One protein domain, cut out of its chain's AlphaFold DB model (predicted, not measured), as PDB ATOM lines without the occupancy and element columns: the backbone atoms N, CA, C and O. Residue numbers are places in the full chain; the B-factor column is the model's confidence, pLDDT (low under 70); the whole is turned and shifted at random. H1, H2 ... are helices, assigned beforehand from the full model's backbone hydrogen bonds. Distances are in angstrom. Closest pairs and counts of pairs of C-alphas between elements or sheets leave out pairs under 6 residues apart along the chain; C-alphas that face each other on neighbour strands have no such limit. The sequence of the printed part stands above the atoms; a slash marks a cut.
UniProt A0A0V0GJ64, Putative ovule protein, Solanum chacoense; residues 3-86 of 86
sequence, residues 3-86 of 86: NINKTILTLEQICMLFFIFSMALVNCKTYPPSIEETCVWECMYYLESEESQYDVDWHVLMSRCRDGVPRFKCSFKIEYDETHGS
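This is residues 3 to 86 of the 86 residues of the protein "Putative ovule protein" of Solanum chacoense (UniProt A0A0V0GJ64). One long helix, H1, sticks out as a lone arm from a small body of three helices, in which H2 is the middle member, H3 packs across residues 40 to 47 of H2, and H4 packs on its residues 35 to 39. The arm makes much of the length: residues 3 to 28 stand free, of which 4 to 26 belong to H1, while the remaining 58 residues form a body spanning 41 by 18 by 15 A. The printed part has 84 residues with four named helices, in the order H1, H2, H3, H4, and no named strand; the class is all helix. The whole is extended, with a radius of gyration of the C-alphas of 20.4 A and spans of 68 by 31 by 20 A.

H1 covers residues 4 to 26, from C-alpha 4 at (18.728, 76.687, 33.881) to C-alpha 26 at (-2.844, 55.953, 47.519), and is 32.9 A long from first to last C-alpha. H2 covers residues 33 to 50 and is 25.7 A long, with C-alpha 33 at (-5.322, 42.053, 60.286). H3 covers residues 58 to 67 and measures 14.3 A. H4 covers residues 75 to 84, measures 14.1 A and ends with C-alpha 84 at (-15.974, 51.919, 55.642).

H1 touches no helix and is apart from H2, H3 and H4. H2 touches H3 with residues 40 to 47 alone; the closest C-alphas are those of Val 40 and Cys 65, 5.6 A apart. Their lines stand at a steep tilt of 65 degrees, and they run opposite ways. H2 touches H4 with residues 35 to 39 alone; the closest C-alphas are those of Ile 35 and Phe 76, 6.3 A apart. These two run opposite ways at a shallow tilt of 33 degrees, only just short of steep. H3 and H4 are apart. In H1, H2, H3 and H4 every O i to N i+4 pair is within hydrogen-bond range.

The two C-alphas farthest apart are those of Asn 3 and Tyr 54, 67.6 A. The printed part has no cut and ends at Ser 86, the chain's last residue. The links from H1 to H2, H2 to H3 and H3 to H4 are short, with 6, 7 and 7 residues. The mean pLDDT of the printed part is 81.1; it is under 70 in residues 3 to 7, residue 9, residues 21 to 28, residues 52 to 54 and residues 85 to 86.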
ATOM      1  N   ASN A   3      22.104  76.009  31.277       57.22
ATOM      2  CA  ASN A   3      22.011  75.191  32.498       57.22
ATOM      3  C   ASN A   3      20.651  75.287  33.202       57.22
ATOM      4  O   ASN A   3      20.161  74.280  33.693       57.22
ATOM      5  N   ILE A   4      20.007  76.458  33.185       58.25
ATOM      6  CA  ILE A   4      18.728  76.687  33.881       58.25
ATOM      7  C   ILE A   4      17.615  75.807  33.286       58.25
ATOM      8  O   ILE A   4      16.880  75.163  34.029       58.25
ATOM      9  N   ASN A   5      17.561  75.684  31.955       59.25
ATOM     10  CA  ASN A   5      16.576  74.830  31.280       59.25
ATOM     11  C   ASN A   5      16.768  73.341  31.589       59.25
ATOM     12  O   ASN A   5      15.783  72.623  31.693       59.25
ATOM     13  N   LYS A   6      18.012  72.871  31.767       62.34
ATOM     14  CA  LYS A   6      18.271  71.485  32.181       62.34
ATOM     15  C   LYS A   6      17.794  71.240  33.607       62.34
ATOM     16  O   LYS A   6      17.120  70.246  33.833       62.34
ATOM     17  N   THR A   7      18.100  72.152  34.530       67.19
ATOM     18  CA  THR A   7      17.713  72.035  35.943       67.19
ATOM     19  C   THR A   7      16.193  72.007  36.123       67.19
ATOM     20  O   THR A   7      15.697  71.156  36.859       67.19
ATOM     21  N   ILE A   8      15.458  72.870  35.412       70.12
ATOM     22  CA  ILE A   8      13.984  72.907  35.440       70.12
ATOM     23  C   ILE A   8      13.394  71.595  34.905       70.12
ATOM     24  O   ILE A   8      12.543  71.005  35.564       70.12
ATOM     25  N   LEU A   9      13.915  71.076  33.786       69.25
ATOM     26  CA  LEU A   9      13.437  69.823  33.191       69.25
ATOM     27  C   LEU A   9      13.642  68.615  34.124       69.25
ATOM     28  O   LEU A   9      12.766  67.764  34.248       69.25
ATOM     29  N   THR A  10      14.783  68.548  34.822       76.81
ATOM     30  CA  THR A  10      15.030  67.504  35.836       76.81
ATOM     31  C   THR A  10      14.109  67.623  37.046       76.81
ATOM     32  O   THR A  10      13.681  66.602  37.577       76.81
ATOM     33  N   LEU A  11      13.788  68.842  37.490       77.50
ATOM     34  CA  LEU A  11      12.896  69.045  38.631       77.50
ATOM     35  C   LEU A  11      11.463  68.608  38.293       77.50
ATOM     36  O   LEU A  11      10.838  67.903  39.081       77.50
ATOM     37  N   GLU A  12      10.974  68.949  37.099       76.75
ATOM     38  CA  GLU A  12       9.662  68.512  36.606       76.75
ATOM     39  C   GLU A  12       9.560  66.982  36.510       76.75
ATOM     40  O   GLU A  12       8.567  66.398  36.943       76.75
ATOM     41  N   GLN A  13      10.606  66.315  36.010       78.56
ATOM     42  CA  GLN A  13      10.662  64.851  35.937       78.56
ATOM     43  C   GLN A  13      10.615  64.189  37.321       78.56
ATOM     44  O   GLN A  13       9.897  63.206  37.506       78.56
ATOM     45  N   ILE A  14      11.340  64.739  38.300       83.81
ATOM     46  CA  ILE A  14      11.327  64.252  39.685       83.81
ATOM     47  C   ILE A  14       9.930  64.424  40.297       83.81
ATOM     48  O   ILE A  14       9.403  63.483  40.887       83.81
ATOM     49  N   CYS A  15       9.294  65.584  40.110       80.25
ATOM     50  CA  CYS A  15       7.942  65.842  40.607       80.25
ATOM     51  C   CYS A  15       6.897  64.900  39.990       80.25
ATOM     52  O   CYS A  15       6.037  64.395  40.709       80.25
ATOM     53  N   MET A  16       6.984  64.613  38.685       79.69
ATOM     54  CA  MET A  16       6.092  63.646  38.034       79.69
ATOM     55  C   MET A  16       6.290  62.225  38.568       79.69
ATOM     56  O   MET A  16       5.308  61.532  38.818       79.69
ATOM     57  N   LEU A  17       7.536  61.800  38.796       80.19
ATOM     58  CA  LEU A  17       7.833  60.510  39.424       80.19
ATOM     59  C   LEU A  17       7.221  60.414  40.823       80.19
ATOM     60  O   LEU A  17       6.540  59.435  41.114       80.19
ATOM     61  N   PHE A  18       7.401  61.439  41.660       77.25
ATOM     62  CA  PHE A  18       6.773  61.482  42.982       77.25
ATOM     63  C   PHE A  18       5.251  61.447  42.894       77.25
ATOM     64  O   PHE A  18       4.636  60.697  43.638       77.25
ATOM     65  N   PHE A  19       4.639  62.180  41.962       73.69
ATOM     66  CA  PHE A  19       3.191  62.157  41.772       73.69
ATOM     67  C   PHE A  19       2.680  60.767  41.367       73.69
ATOM     68  O   PHE A  19       1.698  60.288  41.928       73.69
ATOM     69  N   ILE A  20       3.373  60.080  40.454       74.00
ATOM     70  CA  ILE A  20       3.045  58.703  40.056       74.00
ATOM     71  C   ILE A  20       3.197  57.749  41.246       74.00
ATOM     72  O   ILE A  20       2.301  56.946  41.493       74.00
ATOM     73  N   PHE A  21       4.287  57.857  42.014       68.44
ATOM     74  CA  PHE A  21       4.481  57.050  43.218       68.44
ATOM     75  C   PHE A  21       3.413  57.332  44.275       68.44
ATOM     76  O   PHE A  21       2.882  56.395  44.854       68.44
ATOM     77  N   SER A  22       3.043  58.592  44.499       65.81
ATOM     78  CA  SER A  22       1.970  58.960  45.424       65.81
ATOM     79  C   SER A  22       0.620  58.410  44.967       65.81
ATOM     80  O   SER A  22      -0.076  57.808  45.772       65.81
ATOM     81  N   MET A  23       0.270  58.528  43.684       64.25
ATOM     82  CA  MET A  23      -0.960  57.945  43.126       64.25
ATOM     83  C   MET A  23      -0.964  56.410  43.229       64.25
ATOM     84  O   MET A  23      -2.000  55.812  43.505       64.25
ATOM     85  N   ALA A  24       0.194  55.766  43.053       60.75
ATOM     86  CA  ALA A  24       0.343  54.323  43.235       60.75
ATOM     87  C   ALA A  24       0.202  53.902  44.709       60.75
ATOM     88  O   ALA A  24      -0.446  52.901  44.997       60.75
ATOM     89  N   LEU A  25       0.754  54.685  45.641       54.34
ATOM     90  CA  LEU A  25       0.687  54.433  47.086       54.34
ATOM     91  C   LEU A  25      -0.706  54.701  47.671       54.34
ATOM     92  O   LEU A  25      -1.127  53.991  48.578       54.34
ATOM     93  N   VAL A  26      -1.447  55.674  47.133       54.41
ATOM     94  CA  VAL A  26      -2.844  55.953  47.519       54.41
ATOM     95  C   VAL A  26      -3.766  54.761  47.214       54.41
ATOM     96  O   VAL A  26      -4.790  54.597  47.870       54.41
ATOM     97  N   ASN A  27      -3.375  53.873  46.295       52.53
ATOM     98  CA  ASN A  27      -4.107  52.641  45.993       52.53
ATOM     99  C   ASN A  27      -3.718  51.436  46.868       52.53
ATOM    100  O   ASN A  27      -4.298  50.361  46.707       52.53
ATOM    101  N   CYS A  28      -2.775  51.574  47.808       60.06
ATOM    102  CA  CYS A  28      -2.479  50.521  48.780       60.06
ATOM    103  C   CYS A  28      -3.539  50.521  49.885       60.06
ATOM    104  O   CYS A  28      -3.321  51.017  50.988       60.06
ATOM    105  N   LYS A  29      -4.710  49.960  49.576       74.19
ATOM    106  CA  LYS A  29      -5.765  49.752  50.562       74.19
ATOM    107  C   LYS A  29      -5.312  48.713  51.586       74.19
ATOM    108  O   LYS A  29      -5.136  47.541  51.257       74.19
ATOM    109  N   THR A  30      -5.102  49.161  52.816       81.06
ATOM    110  CA  THR A  30      -4.751  48.303  53.950       81.06
ATOM    111  C   THR A  30      -6.010  47.902  54.699       81.06
ATOM    112  O   THR A  30      -6.851  48.757  54.985       81.06
ATOM    113  N   TYR A  31      -6.121  46.628  55.056       85.31
ATOM    114  CA  TYR A  31      -7.242  46.108  55.832       85.31
ATOM    115  C   TYR A  31      -6.796  45.791  57.263       85.31
ATOM    116  O   TYR A  31      -5.609  45.554  57.497       85.31
ATOM    117  N   PRO A  32      -7.715  45.767  58.243       91.69
ATOM    118  CA  PRO A  32      -7.403  45.244  59.566       91.69
ATOM    119  C   PRO A  32      -6.865  43.804  59.477       91.69
ATOM    120  O   PRO A  32      -7.395  43.025  58.677       91.69
ATOM    121  N   PRO A  33      -5.896  43.402  60.324       90.69
ATOM    122  CA  PRO A  33      -5.322  42.053  60.286       90.69
ATOM    123  C   PRO A  33      -6.365  40.933  60.370       90.69
ATOM    124  O   PRO A  33      -6.229  39.913  59.707       90.69
ATOM    125  N   SER A  34      -7.452  41.146  61.120       92.56
ATOM    126  CA  SER A  34      -8.558  40.189  61.219       92.56
ATOM    127  C   SER A  34      -9.249  39.929  59.877       92.56
ATOM    128  O   SER A  34      -9.593  38.788  59.580       92.56
ATOM    129  N   ILE A  35      -9.431  40.963  59.049       92.75
ATOM    130  CA  ILE A  35      -9.998  40.828  57.703       92.75
ATOM    131  C   ILE A  35      -9.005  40.098  56.802       92.75
ATOM    132  O   ILE A  35      -9.393  39.191  56.073       92.75
ATOM    133  N   GLU A  36      -7.719  40.449  56.872       91.50
ATOM    134  CA  GLU A  36      -6.686  39.792  56.067       91.50
ATOM    135  C   GLU A  36      -6.572  38.297  56.377       91.50
ATOM    136  O   GLU A  36      -6.578  37.486  55.452       91.50
ATOM    137  N   GLU A  37      -6.537  37.920  57.656       93.00
ATOM    138  CA  GLU A  37      -6.521  36.520  58.079       93.00
ATOM    139  C   GLU A  37      -7.781  35.785  57.625       93.00
ATOM    140  O   GLU A  37      -7.681  34.711  57.032       93.00
ATOM    141  N   THR A  38      -8.961  36.379  57.825       94.69
ATOM    142  CA  THR A  38     -10.235  35.773  57.405       94.69
ATOM    143  C   THR A  38     -10.273  35.530  55.893       94.69
ATOM    144  O   THR A  38     -10.680  34.456  55.453       94.69
ATOM    145  N   CYS A  39      -9.765  36.467  55.089       94.50
ATOM    146  CA  CYS A  39      -9.665  36.291  53.640       94.50
ATOM    147  C   CYS A  39      -8.718  35.164  53.227       94.50
ATOM    148  O   CYS A  39      -8.958  34.513  52.211       94.50
ATOM    149  N   VAL A  40      -7.633  34.941  53.977       94.31
ATOM    150  CA  VAL A  40      -6.733  33.809  53.721       94.31
ATOM    151  C   VAL A  40      -7.482  32.500  53.955       94.31
ATOM    152  O   VAL A  40      -7.447  31.641  53.083       94.31
ATOM    153  N   TRP A  41      -8.228  32.375  55.055       93.62
ATOM    154  CA  TRP A  41      -9.053  31.189  55.319       93.62
ATOM    155  C   TRP A  41     -10.105  30.948  54.230       93.62
ATOM    156  O   TRP A  41     -10.195  29.843  53.699       93.62
ATOM    157  N   GLU A  42     -10.865  31.977  53.849       94.81
ATOM    158  CA  GLU A  42     -11.882  31.885  52.789       94.81
ATOM    159  C   GLU A  42     -11.266  31.464  51.441       94.81
ATOM    160  O   GLU A  42     -11.818  30.620  50.734       94.81
ATOM    161  N   CYS A  43     -10.084  31.990  51.111       94.19
ATOM    162  CA  CYS A  43      -9.337  31.604  49.918       94.19
ATOM    163  C   CYS A  43      -8.931  30.127  49.929       94.19
ATOM    164  O   CYS A  43      -9.033  29.452  48.906       94.19
ATOM    165  N   MET A  44      -8.485  29.614  51.076       93.00
ATOM    166  CA  MET A  44      -8.067  28.218  51.197       93.00
ATOM    167  C   MET A  44      -9.251  27.272  50.991       93.00
ATOM    168  O   MET A  44      -9.131  26.328  50.215       93.00
ATOM    169  N   TYR A  45     -10.414  27.589  51.571       91.31
ATOM    170  CA  TYR A  45     -11.655  26.850  51.314       91.31
ATOM    171  C   TYR A  45     -12.087  26.905  49.841       91.31
ATOM    172  O   TYR A  45     -12.514  25.898  49.269       91.31
ATOM    173  N   TYR A  46     -11.967  28.070  49.197       90.94
ATOM    174  CA  TYR A  46     -12.234  28.210  47.765       90.94
ATOM    175  C   TYR A  46     -11.319  27.306  46.923       90.94
ATOM    176  O   TYR A  46     -11.810  26.572  46.071       90.94
ATOM    177  N   LEU A  47     -10.009  27.298  47.190       89.88
ATOM    178  CA  LEU A  47      -9.059  26.449  46.465       89.88
ATOM    179  C   LEU A  47      -9.300  24.953  46.700       89.88
ATOM    180  O   LEU A  47      -9.263  24.177  45.746       89.88
ATOM    181  N   GLU A  48      -9.569  24.551  47.943       88.44
ATOM    182  CA  GLU A  48      -9.863  23.158  48.292       88.44
ATOM    183  C   GLU A  48     -11.107  22.653  47.541       88.44
ATOM    184  O   GLU A  48     -11.100  21.555  46.976       88.44
ATOM    185  N   SER A  49     -12.148  23.492  47.461       86.12
ATOM    186  CA  SER A  49     -13.408  23.161  46.788       86.12
ATOM    187  C   SER A  49     -13.338  23.203  45.255       86.12
ATOM    188  O   SER A  49     -13.861  22.291  44.613       86.12
ATOM    189  N   GLU A  50     -12.696  24.206  44.645       81.94
ATOM    190  CA  GLU A  50     -12.621  24.315  43.178       81.94
ATOM    191  C   GLU A  50     -11.603  23.366  42.555       81.94
ATOM    192  O   GLU A  50     -11.878  22.769  41.513       81.94
ATOM    193  N   GLU A  51     -10.429  23.204  43.166       72.56
ATOM    194  CA  GLU A  51      -9.375  22.375  42.579       72.56
ATOM    195  C   GLU A  51      -9.533  20.888  42.950       72.56
ATOM    196  O   GLU A  51      -8.757  20.059  42.476       72.56
ATOM    197  N   SER A  52     -10.554  20.528  43.751       68.31
ATOM    198  CA  SER A  52     -10.755  19.170  44.299       68.31
ATOM    199  C   SER A  52      -9.475  18.612  44.938       68.31
ATOM    200  O   SER A  52      -9.180  17.417  44.871       68.31
ATOM    201  N   GLN A  53      -8.683  19.509  45.523       65.44
ATOM    202  CA  GLN A  53      -7.352  19.246  46.054       65.44
ATOM    203  C   GLN A  53      -7.448  18.823  47.520       65.44
ATOM    204  O   GLN A  53      -6.950  19.497  48.412       65.44
ATOM    205  N   TYR A  54      -8.071  17.669  47.758       64.69
ATOM    206  CA  TYR A  54      -8.307  17.117  49.100       64.69
ATOM    207  C   TYR A  54      -7.038  16.673  49.856       64.69
ATOM    208  O   TYR A  54      -7.146  16.110  50.937       64.69
ATOM    209  N   ASP A  55      -5.847  16.907  49.301       75.38
ATOM    210  CA  ASP A  55      -4.578  16.417  49.854       75.38
ATOM    211  C   ASP A  55      -3.429  17.434  49.721       75.38
ATOM    212  O   ASP A  55      -2.250  17.087  49.817       75.38
ATOM    213  N   VAL A  56      -3.744  18.707  49.453       78.56
ATOM    214  CA  VAL A  56      -2.711  19.745  49.390       78.56
ATOM    215  C   VAL A  56      -2.410  20.268  50.782       78.56
ATOM    216  O   VAL A  56      -3.299  20.601  51.560       78.56
ATOM    217  N   ASP A  57      -1.114  20.342  51.075       88.25
ATOM    218  CA  ASP A  57      -0.610  20.830  52.346       88.25
ATOM    219  C   ASP A  57      -1.163  22.226  52.672       88.25
ATOM    220  O   ASP A  57      -1.135  23.160  51.859       88.25
ATOM    221  N   TRP A  58      -1.648  22.362  53.905       86.44
ATOM    222  CA  TRP A  58      -2.278  23.578  54.402       86.44
ATOM    223  C   TRP A  58      -1.357  24.804  54.293       86.44
ATOM    224  O   TRP A  58      -1.807  25.893  53.939       86.44
ATOM    225  N   HIS A  59      -0.050  24.652  54.534       89.81
ATOM    226  CA  HIS A  59       0.903  25.757  54.415       89.81
ATOM    227  C   HIS A  59       1.103  26.196  52.962       89.81
ATOM    228  O   HIS A  59       1.289  27.389  52.710       89.81
ATOM    229  N   VAL A  60       1.020  25.269  52.004       90.44
ATOM    230  CA  VAL A  60       1.094  25.583  50.568       90.44
ATOM    231  C   VAL A  60      -0.119  26.403  50.136       90.44
ATOM    232  O   VAL A  60       0.045  27.454  49.510       90.44
ATOM    233  N   LEU A  61      -1.326  25.978  50.522       89.94
ATOM    234  CA  LEU A  61      -2.556  26.728  50.251       89.94
ATOM    235  C   LEU A  61      -2.512  28.121  50.898       89.94
ATOM    236  O   LEU A  61      -2.822  29.118  50.247       89.94
ATOM    237  N   MET A  62      -2.043  28.208  52.144       91.81
ATOM    238  CA  MET A  62      -1.925  29.468  52.877       91.81
ATOM    239  C   MET A  62      -0.943  30.437  52.206       91.81
ATOM    240  O   MET A  62      -1.249  31.624  52.079       91.81
ATOM    241  N   SER A  63       0.217  29.949  51.752       91.81
ATOM    242  CA  SER A  63       1.187  30.766  51.011       91.81
ATOM    243  C   SER A  63       0.584  31.277  49.709       91.81
ATOM    244  O   SER A  63       0.601  32.478  49.457       91.81
ATOM    245  N   ARG A  64      -0.040  30.392  48.922       90.88
ATOM    246  CA  ARG A  64      -0.682  30.759  47.654       90.88
ATOM    247  C   ARG A  64      -1.781  31.806  47.849       90.88
ATOM    248  O   ARG A  64      -1.884  32.744  47.065       90.88
ATOM    249  N   CYS A  65      -2.573  31.684  48.910       91.44
ATOM    250  CA  CYS A  65      -3.608  32.656  49.248       91.44
ATOM    251  C   CYS A  65      -3.050  34.013  49.698       91.44
ATOM    252  O   CYS A  65      -3.652  35.041  49.392       91.44
ATOM    253  N   ARG A  66      -1.893  34.039  50.371       90.25
ATOM    254  CA  ARG A  66      -1.187  35.284  50.718       90.25
ATOM    255  C   ARG A  66      -0.552  35.961  49.504       90.25
ATOM    256  O   ARG A  66      -0.595  37.183  49.417       90.25
ATOM    257  N   ASP A  67      -0.021  35.176  48.570       89.69
ATOM    258  CA  ASP A  67       0.558  35.674  47.315       89.69
ATOM    259  C   ASP A  67      -0.522  36.161  46.331       89.69
ATOM    260  O   ASP A  67      -0.268  37.006  45.470       89.69
ATOM    261  N   GLY A  68      -1.749  35.666  46.500       86.31
ATOM    262  CA  GLY A  68      -2.931  36.070  45.754       86.31
ATOM    263  C   GLY A  68      -3.373  35.010  44.752       86.31
ATOM    264  O   GLY A  68      -2.597  34.494  43.947       86.31
ATOM    265  N   VAL A  69      -4.672  34.714  44.768       88.25
ATOM    266  CA  VAL A  69      -5.297  33.760  43.849       88.25
ATOM    267  C   VAL A  69      -6.083  34.524  42.787       88.25
ATOM    268  O   VAL A  69      -7.022  35.252  43.120       88.25
ATOM    269  N   PRO A  70      -5.748  34.365  41.494       83.12
ATOM    270  CA  PRO A  70      -6.541  34.947  40.424       83.12
ATOM    271  C   PRO A  70      -7.996  34.477  40.522       83.12
ATOM    272  O   PRO A  70      -8.243  33.287  40.664       83.12
ATOM    273  N   ARG A  71      -8.948  35.409  40.382       86.38
ATOM    274  CA  ARG A  71     -10.417  35.206  40.451       86.38
ATOM    275  C   ARG A  71     -11.015  35.049  41.848       86.38
ATOM    276  O   ARG A  71     -12.209  35.310  41.982       86.38
ATOM    277  N   PHE A  72     -10.223  34.726  42.865       90.88
ATOM    278  CA  PHE A  72     -10.714  34.764  44.236       90.88
ATOM    279  C   PHE A  72     -11.000  36.214  44.652       90.88
ATOM    280  O   PHE A  72     -10.180  37.115  44.450       90.88
ATOM    281  N   LYS A  73     -12.175  36.444  45.238       91.50
ATOM    282  CA  LYS A  73     -12.555  37.719  45.846       91.50
ATOM    283  C   LYS A  73     -13.030  37.443  47.263       91.50
ATOM    284  O   LYS A  73     -13.988  36.703  47.439       91.50
ATOM    285  N   CYS A  74     -12.375  38.059  48.240       93.19
ATOM    286  CA  CYS A  74     -12.749  37.915  49.640       93.19
ATOM    287  C   CYS A  74     -14.029  38.697  49.943       93.19
ATOM    288  O   CYS A  74     -14.058  39.919  49.754       93.19
ATOM    289  N   SER A  75     -15.056  38.014  50.443       93.88
ATOM    290  CA  SER A  75     -16.340  38.633  50.788       93.88
ATOM    291  C   SER A  75     -16.202  39.660  51.915       93.88
ATOM    292  O   SER A  75     -16.759  40.751  51.824       93.88
ATOM    293  N   PHE A  76     -15.351  39.390  52.908       91.50
ATOM    294  CA  PHE A  76     -15.103  40.302  54.032       91.50
ATOM    295  C   PHE A  76     -14.440  41.620  53.623       91.50
ATOM    296  O   PHE A  76     -14.731  42.661  54.205       91.50
ATOM    297  N   LYS A  77     -13.561  41.607  52.612       91.56
ATOM    298  CA  LYS A  77     -13.004  42.854  52.059       91.56
ATOM    299  C   LYS A  77     -14.072  43.661  51.333       91.56
ATOM    300  O   LYS A  77     -14.080  44.876  51.462       91.56
ATOM    301  N   ILE A  78     -14.972  42.998  50.603       91.94
ATOM    302  CA  ILE A  78     -16.086  43.663  49.913       91.94
ATOM    303  C   ILE A  78     -17.014  44.328  50.937       91.94
ATOM    304  O   ILE A  78     -17.283  45.518  50.829       91.94
ATOM    305  N   GLU A  79     -17.427  43.602  51.976       92.56
ATOM    306  CA  GLU A  79     -18.284  44.150  53.034       92.56
ATOM    307  C   GLU A  79     -17.596  45.289  53.808       92.56
ATOM    308  O   GLU A  79     -18.204  46.325  54.090       92.56
ATOM    309  N   TYR A  80     -16.307  45.137  54.127       89.56
ATOM    310  CA  TYR A  80     -15.529  46.196  54.771       89.56
ATOM    311  C   TYR A  80     -15.488  47.465  53.909       89.56
ATOM    312  O   TYR A  80     -15.641  48.575  54.417       89.56
ATOM    313  N   ASP A  81     -15.336  47.303  52.597       90.19
ATOM    314  CA  ASP A  81     -15.313  48.404  51.641       90.19
ATOM    315  C   ASP A  81     -16.662  49.115  51.541       90.19
ATOM    316  O   ASP A  81     -16.699  50.340  51.483       90.19
ATOM    317  N   GLU A  82     -17.764  48.372  51.562       90.62
ATOM    318  CA  GLU A  82     -19.114  48.940  51.534       90.62
ATOM    319  C   GLU A  82     -19.455  49.704  52.822       90.62
ATOM    320  O   GLU A  82     -20.186  50.693  52.789       90.62
ATOM    321  N   THR A  83     -18.908  49.273  53.961       87.50
ATOM    322  CA  THR A  83     -19.213  49.845  55.282       87.50
ATOM    323  C   THR A  83     -18.271  50.973  55.707       87.50
ATOM    324  O   THR A  83     -18.684  51.854  56.460       87.50
ATOM    325  N   HIS A  84     -17.021  50.968  55.236       79.12
ATOM    326  CA  HIS A  84     -15.974  51.919  55.642       79.12
ATOM    327  C   HIS A  84     -15.363  52.704  54.471       79.12
ATOM    328  O   HIS A  84     -14.537  53.585  54.696       79.12
ATOM    329  N   GLY A  85     -15.723  52.385  53.226       63.81
ATOM    330  CA  GLY A  85     -15.179  53.001  52.013       63.81
ATOM    331  C   GLY A  85     -15.967  54.195  51.469       63.81
ATOM    332  O   GLY A  85     -15.887  54.437  50.264       63.81
ATOM    333  N   SER A  86     -16.710  54.921  52.317       51.09
ATOM    334  CA  SER A  86     -17.403  56.167  51.941       51.09
ATOM    335  C   SER A  86     -16.657  57.424  52.368       51.09
ATOM    336  O   SER A  86     -16.009  57.415  53.435       51.09
TER     337      SER A  86